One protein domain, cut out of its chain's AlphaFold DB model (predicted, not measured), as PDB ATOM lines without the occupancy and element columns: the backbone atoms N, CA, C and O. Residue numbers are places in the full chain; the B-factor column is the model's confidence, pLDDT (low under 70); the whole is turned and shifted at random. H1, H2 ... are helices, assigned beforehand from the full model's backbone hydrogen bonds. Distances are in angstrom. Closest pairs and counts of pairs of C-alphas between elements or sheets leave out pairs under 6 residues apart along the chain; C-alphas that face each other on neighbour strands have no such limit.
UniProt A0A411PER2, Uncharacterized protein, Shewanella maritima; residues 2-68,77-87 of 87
ATOM      1  N   SER A   2     -42.997 -28.340  -2.272       77.94
ATOM      2  CA  SER A   2     -43.245 -27.063  -1.597       77.94
ATOM      3  C   SER A   2     -44.703 -26.995  -1.134       77.94
ATOM      4  O   SER A   2     -45.599 -27.352  -1.902       77.94
ATOM      5  N   ASN A   3     -44.940 -26.544   0.099       88.88
ATOM      6  CA  ASN A   3     -46.272 -26.490   0.718       88.88
ATOM      7  C   ASN A   3     -47.269 -25.653  -0.106       88.88
ATOM      8  O   ASN A   3     -48.447 -25.989  -0.199       88.88
ATOM      9  N   ILE A   4     -46.779 -24.603  -0.771       91.19
ATOM     10  CA  ILE A   4     -47.575 -23.730  -1.643       91.19
ATOM     11  C   ILE A   4     -48.084 -24.455  -2.897       91.19
ATOM     12  O   ILE A   4     -49.231 -24.273  -3.288       91.19
ATOM     13  N   ILE A   5     -47.273 -25.334  -3.494       90.88
ATOM     14  CA  ILE A   5     -47.647 -26.069  -4.711       90.88
ATOM     15  C   ILE A   5     -48.726 -27.106  -4.396       90.88
ATOM     16  O   ILE A   5     -49.677 -27.233  -5.155       90.88
ATOM     17  N   GLN A   6     -48.628 -27.785  -3.248       91.62
ATOM     18  CA  GLN A   6     -49.662 -28.722  -2.791       91.62
ATOM     19  C   GLN A   6     -50.990 -28.017  -2.501       91.62
ATOM     20  O   GLN A   6     -52.061 -28.548  -2.796       91.62
ATOM     21  N   LEU A   7     -50.937 -26.809  -1.931       92.56
ATOM     22  CA  LEU A   7     -52.135 -26.005  -1.714       92.56
ATOM     23  C   LEU A   7     -52.782 -25.612  -3.048       92.56
ATOM     24  O   LEU A   7     -53.979 -25.820  -3.217       92.56
ATOM     25  N   LEU A   8     -51.993 -25.098  -3.996       91.94
ATOM     26  CA  LEU A   8     -52.468 -24.699  -5.323       91.94
ATOM     27  C   LEU A   8     -53.036 -25.880  -6.121       91.94
ATOM     28  O   LEU A   8     -54.081 -25.750  -6.752       91.94
ATOM     29  N   GLU A   9     -52.386 -27.042  -6.058       92.00
ATOM     30  CA  GLU A   9     -52.888 -28.278  -6.659       92.00
ATOM     31  C   GLU A   9     -54.266 -28.642  -6.094       92.00
ATOM     32  O   GLU A   9     -55.215 -28.862  -6.847       92.00
ATOM     33  N   ARG A  10     -54.396 -28.645  -4.765       91.81
ATOM     34  CA  ARG A  10     -55.648 -28.978  -4.082       91.81
ATOM     35  C   ARG A  10     -56.753 -27.967  -4.382       91.81
ATOM     36  O   ARG A  10     -57.885 -28.379  -4.602       91.81
ATOM     37  N   MET A  11     -56.428 -26.676  -4.486       91.12
ATOM     38  CA  MET A  11     -57.366 -25.638  -4.942       91.12
ATOM     39  C   MET A  11     -57.886 -25.895  -6.365       91.12
ATOM     40  O   MET A  11     -59.030 -25.567  -6.665       91.12
ATOM     41  N   GLY A  12     -57.061 -26.468  -7.247       89.44
ATOM     42  CA  GLY A  12     -57.464 -26.817  -8.611       89.44
ATOM     43  C   GLY A  12     -58.264 -28.120  -8.713       89.44
ATOM     44  O   GLY A  12     -59.057 -28.275  -9.640       89.44
ATOM     45  N   GLN A  13     -58.059 -29.054  -7.782       92.50
ATOM     46  CA  GLN A  13     -58.714 -30.367  -7.779       92.50
ATOM     47  C   GLN A  13     -60.021 -30.396  -6.974       92.50
ATOM     48  O   GLN A  13     -60.931 -31.148  -7.325       92.50
ATOM     49  N   ASP A  14     -60.128 -29.605  -5.904       93.50
ATOM     50  CA  ASP A  14     -61.263 -29.640  -4.984       93.50
ATOM     51  C   ASP A  14     -62.264 -28.506  -5.255       93.50
ATOM     52  O   ASP A  14     -62.009 -27.330  -4.993       93.50
ATOM     53  N   ALA A  15     -63.454 -28.876  -5.735       90.69
ATOM     54  CA  ALA A  15     -64.542 -27.941  -6.002       90.69
ATOM     55  C   ALA A  15     -65.080 -27.249  -4.735       90.69
ATOM     56  O   ALA A  15     -65.651 -26.163  -4.835       90.69
ATOM     57  N   GLN A  16     -64.905 -27.844  -3.549       89.69
ATOM     58  CA  GLN A  16     -65.299 -27.235  -2.273       89.69
ATOM     59  C   GLN A  16     -64.499 -25.950  -2.004       89.69
ATOM     60  O   GLN A  16     -65.045 -24.964  -1.510       89.69
ATOM     61  N   LEU A  17     -63.237 -25.912  -2.443       89.06
ATOM     62  CA  LEU A  17     -62.339 -24.765  -2.287       89.06
ATOM     63  C   LEU A  17     -62.625 -23.615  -3.261       89.06
ATOM     64  O   LEU A  17     -61.911 -22.614  -3.251       89.06
ATOM     65  N   GLN A  18     -63.676 -23.719  -4.080       85.81
ATOM     66  CA  GLN A  18     -64.206 -22.565  -4.808       85.81
ATOM     67  C   GLN A  18     -65.055 -21.649  -3.921       85.81
ATOM     68  O   GLN A  18     -65.267 -20.487  -4.272       85.81
ATOM     69  N   ASP A  19     -65.525 -22.136  -2.769       91.94
ATOM     70  CA  ASP A  19     -66.161 -21.281  -1.777       91.94
ATOM     71  C   ASP A  19     -65.118 -20.376  -1.107       91.94
ATOM     72  O   ASP A  19     -64.109 -20.836  -0.571       91.94
ATOM     73  N   ALA A  20     -65.377 -19.067  -1.111       88.31
ATOM     74  CA  ALA A  20     -64.432 -18.073  -0.609       88.31
ATOM     75  C   ALA A  20     -64.110 -18.255   0.885       88.31
ATOM     76  O   ALA A  20     -62.999 -17.950   1.322       88.31
ATOM     77  N   GLN A  21     -65.066 -18.747   1.674       91.62
ATOM     78  CA  GLN A  21     -64.904 -18.911   3.112       91.62
ATOM     79  C   GLN A  21     -64.070 -20.157   3.426       91.62
ATOM     80  O   GLN A  21     -63.164 -20.090   4.260       91.62
ATOM     81  N   GLN A  22     -64.317 -21.259   2.714       92.25
ATOM     82  CA  GLN A  22     -63.501 -22.472   2.814       92.25
ATOM     83  C   GLN A  22     -62.075 -22.239   2.311       92.25
ATOM     84  O   GLN A  22     -61.112 -22.605   2.987       92.25
ATOM     85  N   LEU A  23     -61.922 -21.539   1.184       92.12
ATOM     86  CA  LEU A  23     -60.617 -21.188   0.636       92.12
ATOM     87  C   LEU A  23     -59.793 -20.336   1.608       92.12
ATOM     88  O   LEU A  23     -58.627 -20.635   1.866       92.12
ATOM     89  N   ALA A  24     -60.395 -19.294   2.187       92.12
ATOM     90  CA  ALA A  24     -59.716 -18.444   3.163       92.12
ATOM     91  C   ALA A  24     -59.253 -19.238   4.396       92.12
ATOM     92  O   ALA A  24     -58.174 -18.980   4.937       92.12
ATOM     93  N   GLN A  25     -60.046 -20.220   4.828       93.19
ATOM     94  CA  GLN A  25     -59.718 -21.068   5.967       93.19
ATOM     95  C   GLN A  25     -58.540 -22.007   5.661       93.19
ATOM     96  O   GLN A  25     -57.631 -22.124   6.484       93.19
ATOM     97  N   GLU A  26     -58.505 -22.599   4.469       93.00
ATOM     98  CA  GLU A  26     -57.376 -23.414   4.005       93.00
ATOM     99  C   GLU A  26     -56.084 -22.602   3.867       93.00
ATOM    100  O   GLU A  26     -55.033 -23.021   4.354       93.00
ATOM    101  N   ILE A  27     -56.147 -21.405   3.271       93.62
ATOM    102  CA  ILE A  27     -54.981 -20.513   3.146       93.62
ATOM    103  C   ILE A  27     -54.441 -20.130   4.533       93.62
ATOM    104  O   ILE A  27     -53.226 -20.080   4.744       93.62
ATOM    105  N   ALA A  28     -55.327 -19.873   5.501       92.69
ATOM    106  CA  ALA A  28     -54.927 -19.529   6.861       92.69
ATOM    107  C   ALA A  28     -54.175 -20.679   7.553       92.69
ATOM    108  O   ALA A  28     -53.169 -20.424   8.223       92.69
ATOM    109  N   GLN A  29     -54.632 -21.919   7.357       92.94
ATOM    110  CA  GLN A  29     -54.052 -23.125   7.960       92.94
ATOM    111  C   GLN A  29     -52.785 -23.618   7.255       92.94
ATOM    112  O   GLN A  29     -51.980 -24.311   7.872       92.94
ATOM    113  N   ALA A  30     -52.577 -23.248   5.992       93.06
ATOM    114  CA  ALA A  30     -51.415 -23.681   5.233       93.06
ATOM    115  C   ALA A  30     -50.089 -23.166   5.830       93.06
ATOM    116  O   ALA A  30     -49.955 -22.001   6.225       93.06
ATOM    117  N   GLU A  31     -49.077 -24.032   5.854       93.62
ATOM    118  CA  GLU A  31     -47.709 -23.718   6.286       93.62
ATOM    119  C   GLU A  31     -46.912 -23.064   5.144       93.62
ATOM    120  O   GLU A  31     -45.964 -23.634   4.598       93.62
ATOM    121  N   ILE A  32     -47.353 -21.869   4.754       92.81
ATOM    122  CA  ILE A  32     -46.798 -21.035   3.679       92.81
ATOM    123  C   ILE A  32     -46.470 -19.633   4.212       92.81
ATOM    124  O   ILE A  32     -46.935 -19.255   5.294       92.81
ATOM    125  N   SER A  33     -45.658 -18.867   3.480       93.38
ATOM    126  CA  SER A  33     -45.209 -17.538   3.910       93.38
ATOM    127  C   SER A  33     -46.372 -16.548   4.036       93.38
ATOM    128  O   SER A  33     -47.440 -16.720   3.440       93.38
ATOM    129  N   ALA A  34     -46.184 -15.495   4.835       92.44
ATOM    130  CA  ALA A  34     -47.208 -14.468   5.005       92.44
ATOM    131  C   ALA A  34     -47.502 -13.764   3.672       92.44
ATOM    132  O   ALA A  34     -48.658 -13.509   3.346       92.44
ATOM    133  N   GLU A  35     -46.460 -13.536   2.876       92.38
ATOM    134  CA  GLU A  35     -46.524 -12.959   1.540       92.38
ATOM    135  C   GLU A  35     -47.356 -13.833   0.592       92.38
ATOM    136  O   GLU A  35     -48.247 -13.321  -0.087       92.38
ATOM    137  N   GLN A  36     -47.142 -15.156   0.604       92.69
ATOM    138  CA  GLN A  36     -47.936 -16.117  -0.168       92.69
ATOM    139  C   GLN A  36     -49.409 -16.108   0.256       92.69
ATOM    140  O   GLN A  36     -50.296 -16.075  -0.597       92.69
ATOM    141  N   LYS A  37     -49.698 -16.088   1.565       94.12
ATOM    142  CA  LYS A  37     -51.083 -15.999   2.068       94.12
ATOM    143  C   LYS A  37     -51.760 -14.721   1.597       94.12
ATOM    144  O   LYS A  37     -52.896 -14.768   1.135       94.12
ATOM    145  N   GLN A  38     -51.062 -13.590   1.690       93.88
ATOM    146  CA  GLN A  38     -51.584 -12.299   1.254       93.88
ATOM    147  C   GLN A  38     -51.876 -12.299  -0.251       93.88
ATOM    148  O   GLN A  38     -52.940 -11.841  -0.665       93.88
ATOM    149  N   ALA A  39     -50.959 -12.846  -1.055       93.62
ATOM    150  CA  ALA A  39     -51.126 -12.961  -2.499       93.62
ATOM    151  C   ALA A  39     -52.335 -13.841  -2.861       93.62
ATOM    152  O   ALA A  39     -53.136 -13.454  -3.707       93.62
ATOM    153  N   LEU A  40     -52.524 -14.973  -2.175       92.94
ATOM    154  CA  LEU A  40     -53.672 -15.861  -2.392       92.94
ATOM    155  C   LEU A  40     -55.004 -15.215  -1.986       92.94
ATOM    156  O   LEU A  40     -55.967 -15.280  -2.747       92.94
ATOM    157  N   VAL A  41     -55.063 -14.555  -0.824       92.19
ATOM    158  CA  VAL A  41     -56.281 -13.876  -0.337       92.19
ATOM    159  C   VAL A  41     -56.684 -12.719  -1.250       92.19
ATOM    160  O   VAL A  41     -57.865 -12.549  -1.543       92.19
ATOM    161  N   ASN A  42     -55.712 -11.942  -1.731       93.19
ATOM    162  CA  ASN A  42     -55.961 -10.815  -2.631       93.19
ATOM    163  C   ASN A  42     -56.128 -11.237  -4.100       93.19
ATOM    164  O   ASN A  42     -56.342 -10.374  -4.949       93.19
ATOM    165  N   GLN A  43     -56.001 -12.535  -4.406       90.06
ATOM    166  CA  GLN A  43     -55.947 -13.071  -5.771       90.06
ATOM    167  C   GLN A  43     -54.886 -12.375  -6.646       90.06
ATOM    168  O   GLN A  43     -55.049 -12.210  -7.856       90.06
ATOM    169  N   ASP A  44     -53.776 -11.963  -6.031       92.62
ATOM    170  CA  ASP A  44     -52.677 -11.271  -6.695       92.62
ATOM    171  C   ASP A  44     -51.727 -12.281  -7.347       92.62
ATOM    172  O   ASP A  44     -50.707 -12.697  -6.788       92.62
ATOM    173  N   ALA A  45     -52.079 -12.679  -8.569       89.38
ATOM    174  CA  ALA A  45     -51.280 -13.608  -9.361       89.38
ATOM    175  C   ALA A  45     -49.870 -13.071  -9.675       89.38
ATOM    176  O   ALA A  45     -48.938 -13.859  -9.798       89.38
ATOM    177  N   GLN A  46     -49.677 -11.750  -9.787       88.62
ATOM    178  CA  GLN A  46     -48.363 -11.170 -10.092       88.62
ATOM    179  C   GLN A  46     -47.422 -11.261  -8.890       88.62
ATOM    180  O   GLN A  46     -46.261 -11.646  -9.044       88.62
ATOM    181  N   ALA A  47     -47.925 -10.951  -7.693       90.06
ATOM    182  CA  ALA A  47     -47.175 -11.147  -6.457       90.06
ATOM    183  C   ALA A  47     -46.817 -12.625  -6.257       90.06
ATOM    184  O   ALA A  47     -45.673 -12.936  -5.924       90.06
ATOM    185  N   LEU A  48     -47.764 -13.529  -6.531       90.44
ATOM    186  CA  LEU A  48     -47.541 -14.966  -6.410       90.44
ATOM    187  C   LEU A  48     -46.509 -15.484  -7.426       90.44
ATOM    188  O   LEU A  48     -45.628 -16.245  -7.046       90.44
ATOM    189  N   HIS A  49     -46.546 -15.036  -8.688       88.94
ATOM    190  CA  HIS A  49     -45.525 -15.392  -9.683       88.94
ATOM    191  C   HIS A  49     -44.126 -14.931  -9.275       88.94
ATOM    192  O   HIS A  49     -43.167 -15.672  -9.454       88.94
ATOM    193  N   LYS A  50     -44.006 -13.723  -8.717       87.25
ATOM    194  CA  LYS A  50     -42.721 -13.187  -8.258       87.25
ATOM    195  C   LYS A  50     -42.161 -13.975  -7.075       87.25
ATOM    196  O   LYS A  50     -40.954 -14.159  -6.991       87.25
ATOM    197  N   GLU A  51     -43.020 -14.392  -6.151       88.31
ATOM    198  CA  GLU A  51     -42.607 -15.142  -4.963       88.31
ATOM    199  C   GLU A  51     -42.253 -16.597  -5.303       88.31
ATOM    200  O   GLU A  51     -41.271 -17.124  -4.789       88.31
ATOM    201  N   LEU A  52     -42.975 -17.197  -6.253       87.38
ATOM    202  CA  LEU A  52     -42.683 -18.525  -6.795       87.38
ATOM    203  C   LEU A  52     -41.567 -18.534  -7.855       87.38
ATOM    204  O   LEU A  52     -41.250 -19.603  -8.373       87.38
ATOM    205  N   ASP A  53     -41.007 -17.368  -8.193       83.94
ATOM    206  CA  ASP A  53     -40.017 -17.167  -9.265       83.94
ATOM    207  C   ASP A  53     -40.441 -17.783 -10.617       83.94
ATOM    208  O   ASP A  53     -39.654 -18.360 -11.368       83.94
ATOM    209  N   VAL A  54     -41.736 -17.686 -10.935       79.00
ATOM    210  CA  VAL A  54     -42.309 -18.192 -12.188       79.00
ATOM    211  C   VAL A  54     -42.100 -17.141 -13.274       79.00
ATOM    212  O   VAL A  54     -42.901 -16.218 -13.437       79.00
ATOM    213  N   CYS A  55     -41.017 -17.281 -14.033       68.88
ATOM    214  CA  CYS A  55     -40.771 -16.493 -15.237       68.88
ATOM    215  C   CYS A  55     -41.369 -17.205 -16.464       68.88
ATOM    216  O   CYS A  55     -40.912 -18.292 -16.817       68.88
ATOM    217  N   PRO A  56     -42.383 -16.638 -17.146       64.56
ATOM    218  CA  PRO A  56     -42.827 -17.179 -18.421       64.56
ATOM    219  C   PRO A  56     -41.790 -16.846 -19.502       64.56
ATOM    220  O   PRO A  56     -41.803 -15.749 -20.064       64.56
ATOM    221  N   ASP A  57     -40.918 -17.801 -19.821       62.00
ATOM    222  CA  ASP A  57     -40.076 -17.759 -21.022       62.00
ATOM    223  C   ASP A  57     -40.929 -18.105 -22.252       62.00
ATOM    224  O   ASP A  57     -40.887 -19.205 -22.795       62.00
ATOM    225  N   VAL A  58     -41.783 -17.165 -22.671       67.81
ATOM    226  CA  VAL A  58     -42.534 -17.276 -23.930       67.81
ATOM    227  C   VAL A  58     -41.921 -16.352 -24.948       67.81
ATOM    228  O   VAL A  58     -41.897 -15.132 -24.774       67.81
ATOM    229  N   VAL A  59     -41.478 -16.930 -26.054       64.88
ATOM    230  CA  VAL A  59     -40.837 -16.165 -27.107       64.88
ATOM    231  C   VAL A  59     -41.363 -16.654 -28.434       64.88
ATOM    232  O   VAL A  59     -41.637 -17.833 -28.638       64.88
ATOM    233  N   CYS A  60     -41.418 -15.708 -29.357       65.88
ATOM    234  CA  CYS A  60     -41.627 -15.973 -30.758       65.88
ATOM    235  C   CYS A  60     -40.462 -15.340 -31.533       65.88
ATOM    236  O   CYS A  60     -40.244 -14.129 -31.439       65.88
ATOM    237  N   LEU A  61     -39.694 -16.163 -32.251       72.00
ATOM    238  CA  LEU A  61     -38.708 -15.721 -33.237       72.00
ATOM    239  C   LEU A  61     -39.454 -15.411 -34.540       72.00
ATOM    240  O   LEU A  61     -40.026 -16.306 -35.153       72.00
ATOM    241  N   MET A  62     -39.457 -14.145 -34.965       71.00
ATOM    242  CA  MET A  62     -39.888 -13.768 -36.313       71.00
ATOM    243  C   MET A  62     -38.646 -13.627 -37.187       71.00
ATOM    244  O   MET A  62     -37.848 -12.710 -36.988       71.00
ATOM    245  N   VAL A  63     -38.476 -14.545 -38.135       75.31
ATOM    246  CA  VAL A  63     -37.428 -14.457 -39.156       75.31
ATOM    247  C   VAL A  63     -37.996 -13.642 -40.325       75.31
ATOM    248  O   VAL A  63     -39.128 -13.914 -40.731       75.31
ATOM    249  N   PRO A  64     -37.290 -12.621 -40.849       74.44
ATOM    250  CA  PRO A  64     -37.703 -11.975 -42.090       74.44
ATOM    251  C   PRO A  64     -37.768 -13.018 -43.206       74.44
ATOM    252  O   PRO A  64     -36.918 -13.907 -43.269       74.44
ATOM    253  N   ASP A  65     -38.772 -12.887 -44.069       69.50
ATOM    254  CA  ASP A  65     -38.919 -13.735 -45.246       69.50
ATOM    255  C   ASP A  65     -37.636 -13.615 -46.081       69.50
ATOM    256  O   ASP A  65     -37.265 -12.517 -46.518       69.50
ATOM    257  N   LYS A  66     -36.887 -14.714 -46.209       63.84
ATOM    258  CA  LYS A  66     -35.740 -14.747 -47.115       63.84
ATOM    259  C   LYS A  66     -36.318 -14.755 -48.531       63.84
ATOM    260  O   LYS A  66     -37.256 -15.510 -48.770       63.84
ATOM    261  N   PRO A  67     -35.811 -13.939 -49.474       64.06
ATOM    262  CA  PRO A  67     -36.144 -14.157 -50.875       64.06
ATOM    263  C   PRO A  67     -35.801 -15.610 -51.218       64.06
ATOM    264  O   PRO A  67     -34.712 -16.060 -50.880       64.06
ATOM    265  N   ASP A  68     -36.770 -16.301 -51.814       58.25
ATOM    266  CA  ASP A  68     -36.784 -17.715 -52.206       58.25
ATOM    267  C   ASP A  68     -35.440 -18.134 -52.843       58.25
ATOM    268  O   ASP A  68     -35.204 -17.948 -54.040       58.25
ATOM    269  N   LYS A  77     -33.484 -30.457 -35.442       40.22
ATOM    270  CA  LYS A  77     -33.804 -30.204 -33.996       40.22
ATOM    271  C   LYS A  77     -33.291 -28.912 -33.267       40.22
ATOM    272  O   LYS A  77     -32.538 -28.138 -33.837       40.22
ATOM    273  N   PRO A  78     -33.764 -28.586 -32.030       52.31
ATOM    274  CA  PRO A  78     -34.937 -27.736 -31.792       52.31
ATOM    275  C   PRO A  78     -34.671 -26.500 -30.889       52.31
ATOM    276  O   PRO A  78     -33.690 -26.435 -30.157       52.31
ATOM    277  N   ASP A  79     -35.626 -25.567 -30.935       59.50
ATOM    278  CA  ASP A  79     -36.078 -24.640 -29.881       59.50
ATOM    279  C   ASP A  79     -35.041 -23.911 -29.003       59.50
ATOM    280  O   ASP A  79     -34.607 -24.424 -27.976       59.50
ATOM    281  N   GLU A  80     -34.811 -22.618 -29.264       43.53
ATOM    282  CA  GLU A  80     -34.598 -21.685 -28.155       43.53
ATOM    283  C   GLU A  80     -35.093 -20.279 -28.475       43.53
ATOM    284  O   GLU A  80     -35.219 -19.831 -29.612       43.53
ATOM    285  N   VAL A  81     -35.470 -19.615 -27.403       59.91
ATOM    286  CA  VAL A  81     -36.634 -18.775 -27.324       59.91
ATOM    287  C   VAL A  81     -36.170 -17.559 -26.474       59.91
ATOM    288  O   VAL A  81     -36.026 -17.774 -25.285       59.91
ATOM    289  N   GLN A  82     -35.916 -16.329 -27.015       49.38
ATOM    290  CA  GLN A  82     -36.041 -14.939 -26.421       49.38
ATOM    291  C   GLN A  82     -36.199 -13.876 -27.550       49.38
ATOM    292  O   GLN A  82     -35.426 -13.908 -28.497       49.38
ATOM    293  N   LEU A  83     -37.202 -12.987 -27.707       48.38
ATOM    294  CA  LEU A  83     -37.969 -12.015 -26.890       48.38
ATOM    295  C   LEU A  83     -37.281 -10.656 -26.600       48.38
ATOM    296  O   LEU A  83     -36.267 -10.590 -25.922       48.38
ATOM    297  N   LYS A  84     -38.009  -9.585 -26.990       52.12
ATOM    298  CA  LYS A  84     -37.991  -8.151 -26.575       52.12
ATOM    299  C   LYS A  84     -36.998  -7.194 -27.268       52.12
ATOM    300  O   LYS A  84     -35.795  -7.309 -27.135       52.12
ATOM    301  N   ARG A  85     -37.522  -6.288 -28.115       45.47
ATOM    302  CA  ARG A  85     -38.059  -4.916 -27.845       45.47
ATOM    303  C   ARG A  85     -36.952  -3.857 -27.959       45.47
ATOM    304  O   ARG A  85     -36.058  -3.807 -27.133       45.47
ATOM    305  N   LEU A  86     -36.932  -3.122 -29.072       45.62
ATOM    306  CA  LEU A  86     -37.493  -1.765 -29.201       45.62
ATOM    307  C   LEU A  86     -36.937  -0.773 -28.164       45.62
ATOM    308  O   LEU A  86     -37.463  -0.669 -27.056       45.62
ATOM    309  N   ALA A  87     -35.938  -0.010 -28.608       45.44
ATOM    310  CA  ALA A  87     -35.781   1.422 -28.364       45.44
ATOM    311  C   ALA A  87     -35.495   2.083 -29.720       45.44
ATOM    312  O   ALA A  87     -34.764   1.448 -30.516       45.44
TER     313      ALA A  87
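AT A GLANCE: This is residues 2 to 68 and 77 to 87 of the 87 residues of an uncharacterized protein of Shewanella maritima (UniProt A0A411PER2). Picture a small head of helices at one end, with a long thin arm, residues 52 to 68, running away from it; a separate last piece, residues 77 to 87, crosses this arm. In the head H3, H4 and H5 fold back and forth side by side, H1 runs alongside H3 and H4, and short H2 sits in the turn between H1 and H3. The printed part has 78 residues with five named helices, H1 to H5 in order, and no named strand; the class is all helix. It is extended, with a radius of gyration of the C-alphas of 19.2 A and spans of 62 by 29 by 21 A; the arm makes the length.

HOW THE PARTS SIT: Start at H1, residues 3 to 13, which touches no helix. It is close but not clearly touching to H3, residues 20 to 29, the closest C-alphas being those of Met 11 and Leu 23, 7.8 A apart. H2, residues 15 to 18, is close but not clearly touching to H3, with the C-alphas of Leu 17 and Leu 23 closest at 4.9 A. H3 and H4, residues 34 to 41, touch as a helical hairpin at a shallow tilt of 13 degrees, opposite ways; look at the closest C-alphas, Ile 27 and Lys 37, 6.1 A apart. H4 and H5, residues 45 to 51, touch as a second hairpin at 17 degrees, a shallow tilt, with the C-alphas of Ala 39 and Leu 48 closest at 5.7 A. H1 and H5 are apart. Every O i to N i+4 pair is within hydrogen-bond range in H1, H3, H4 and H5; H2 is too short for one.

IN THESE COORDINATES: Find C-alpha 3 at (-46.272, -26.490, 0.718); from there H1 runs 15.6 A to C-alpha 13. H2 follows, then H3, 14.4 A long, H4, 10.5 A, and H5, 9.8 A, ending at C-alpha 51 at (-42.607, -15.142, -4.963).

THE WHOLE: The C-alphas of Gln 29 and Asp 68 are farthest apart, 62.8 A. Residues 63 to 68 stand free. Residues 69 to 76 are not printed, and C-alphas 68 and 77 are 22.3 A apart across the cut. The four links between helices are tight. The model's pLDDT is under 70 at residues 55 to 60, 65 to 68 and 77 to 87.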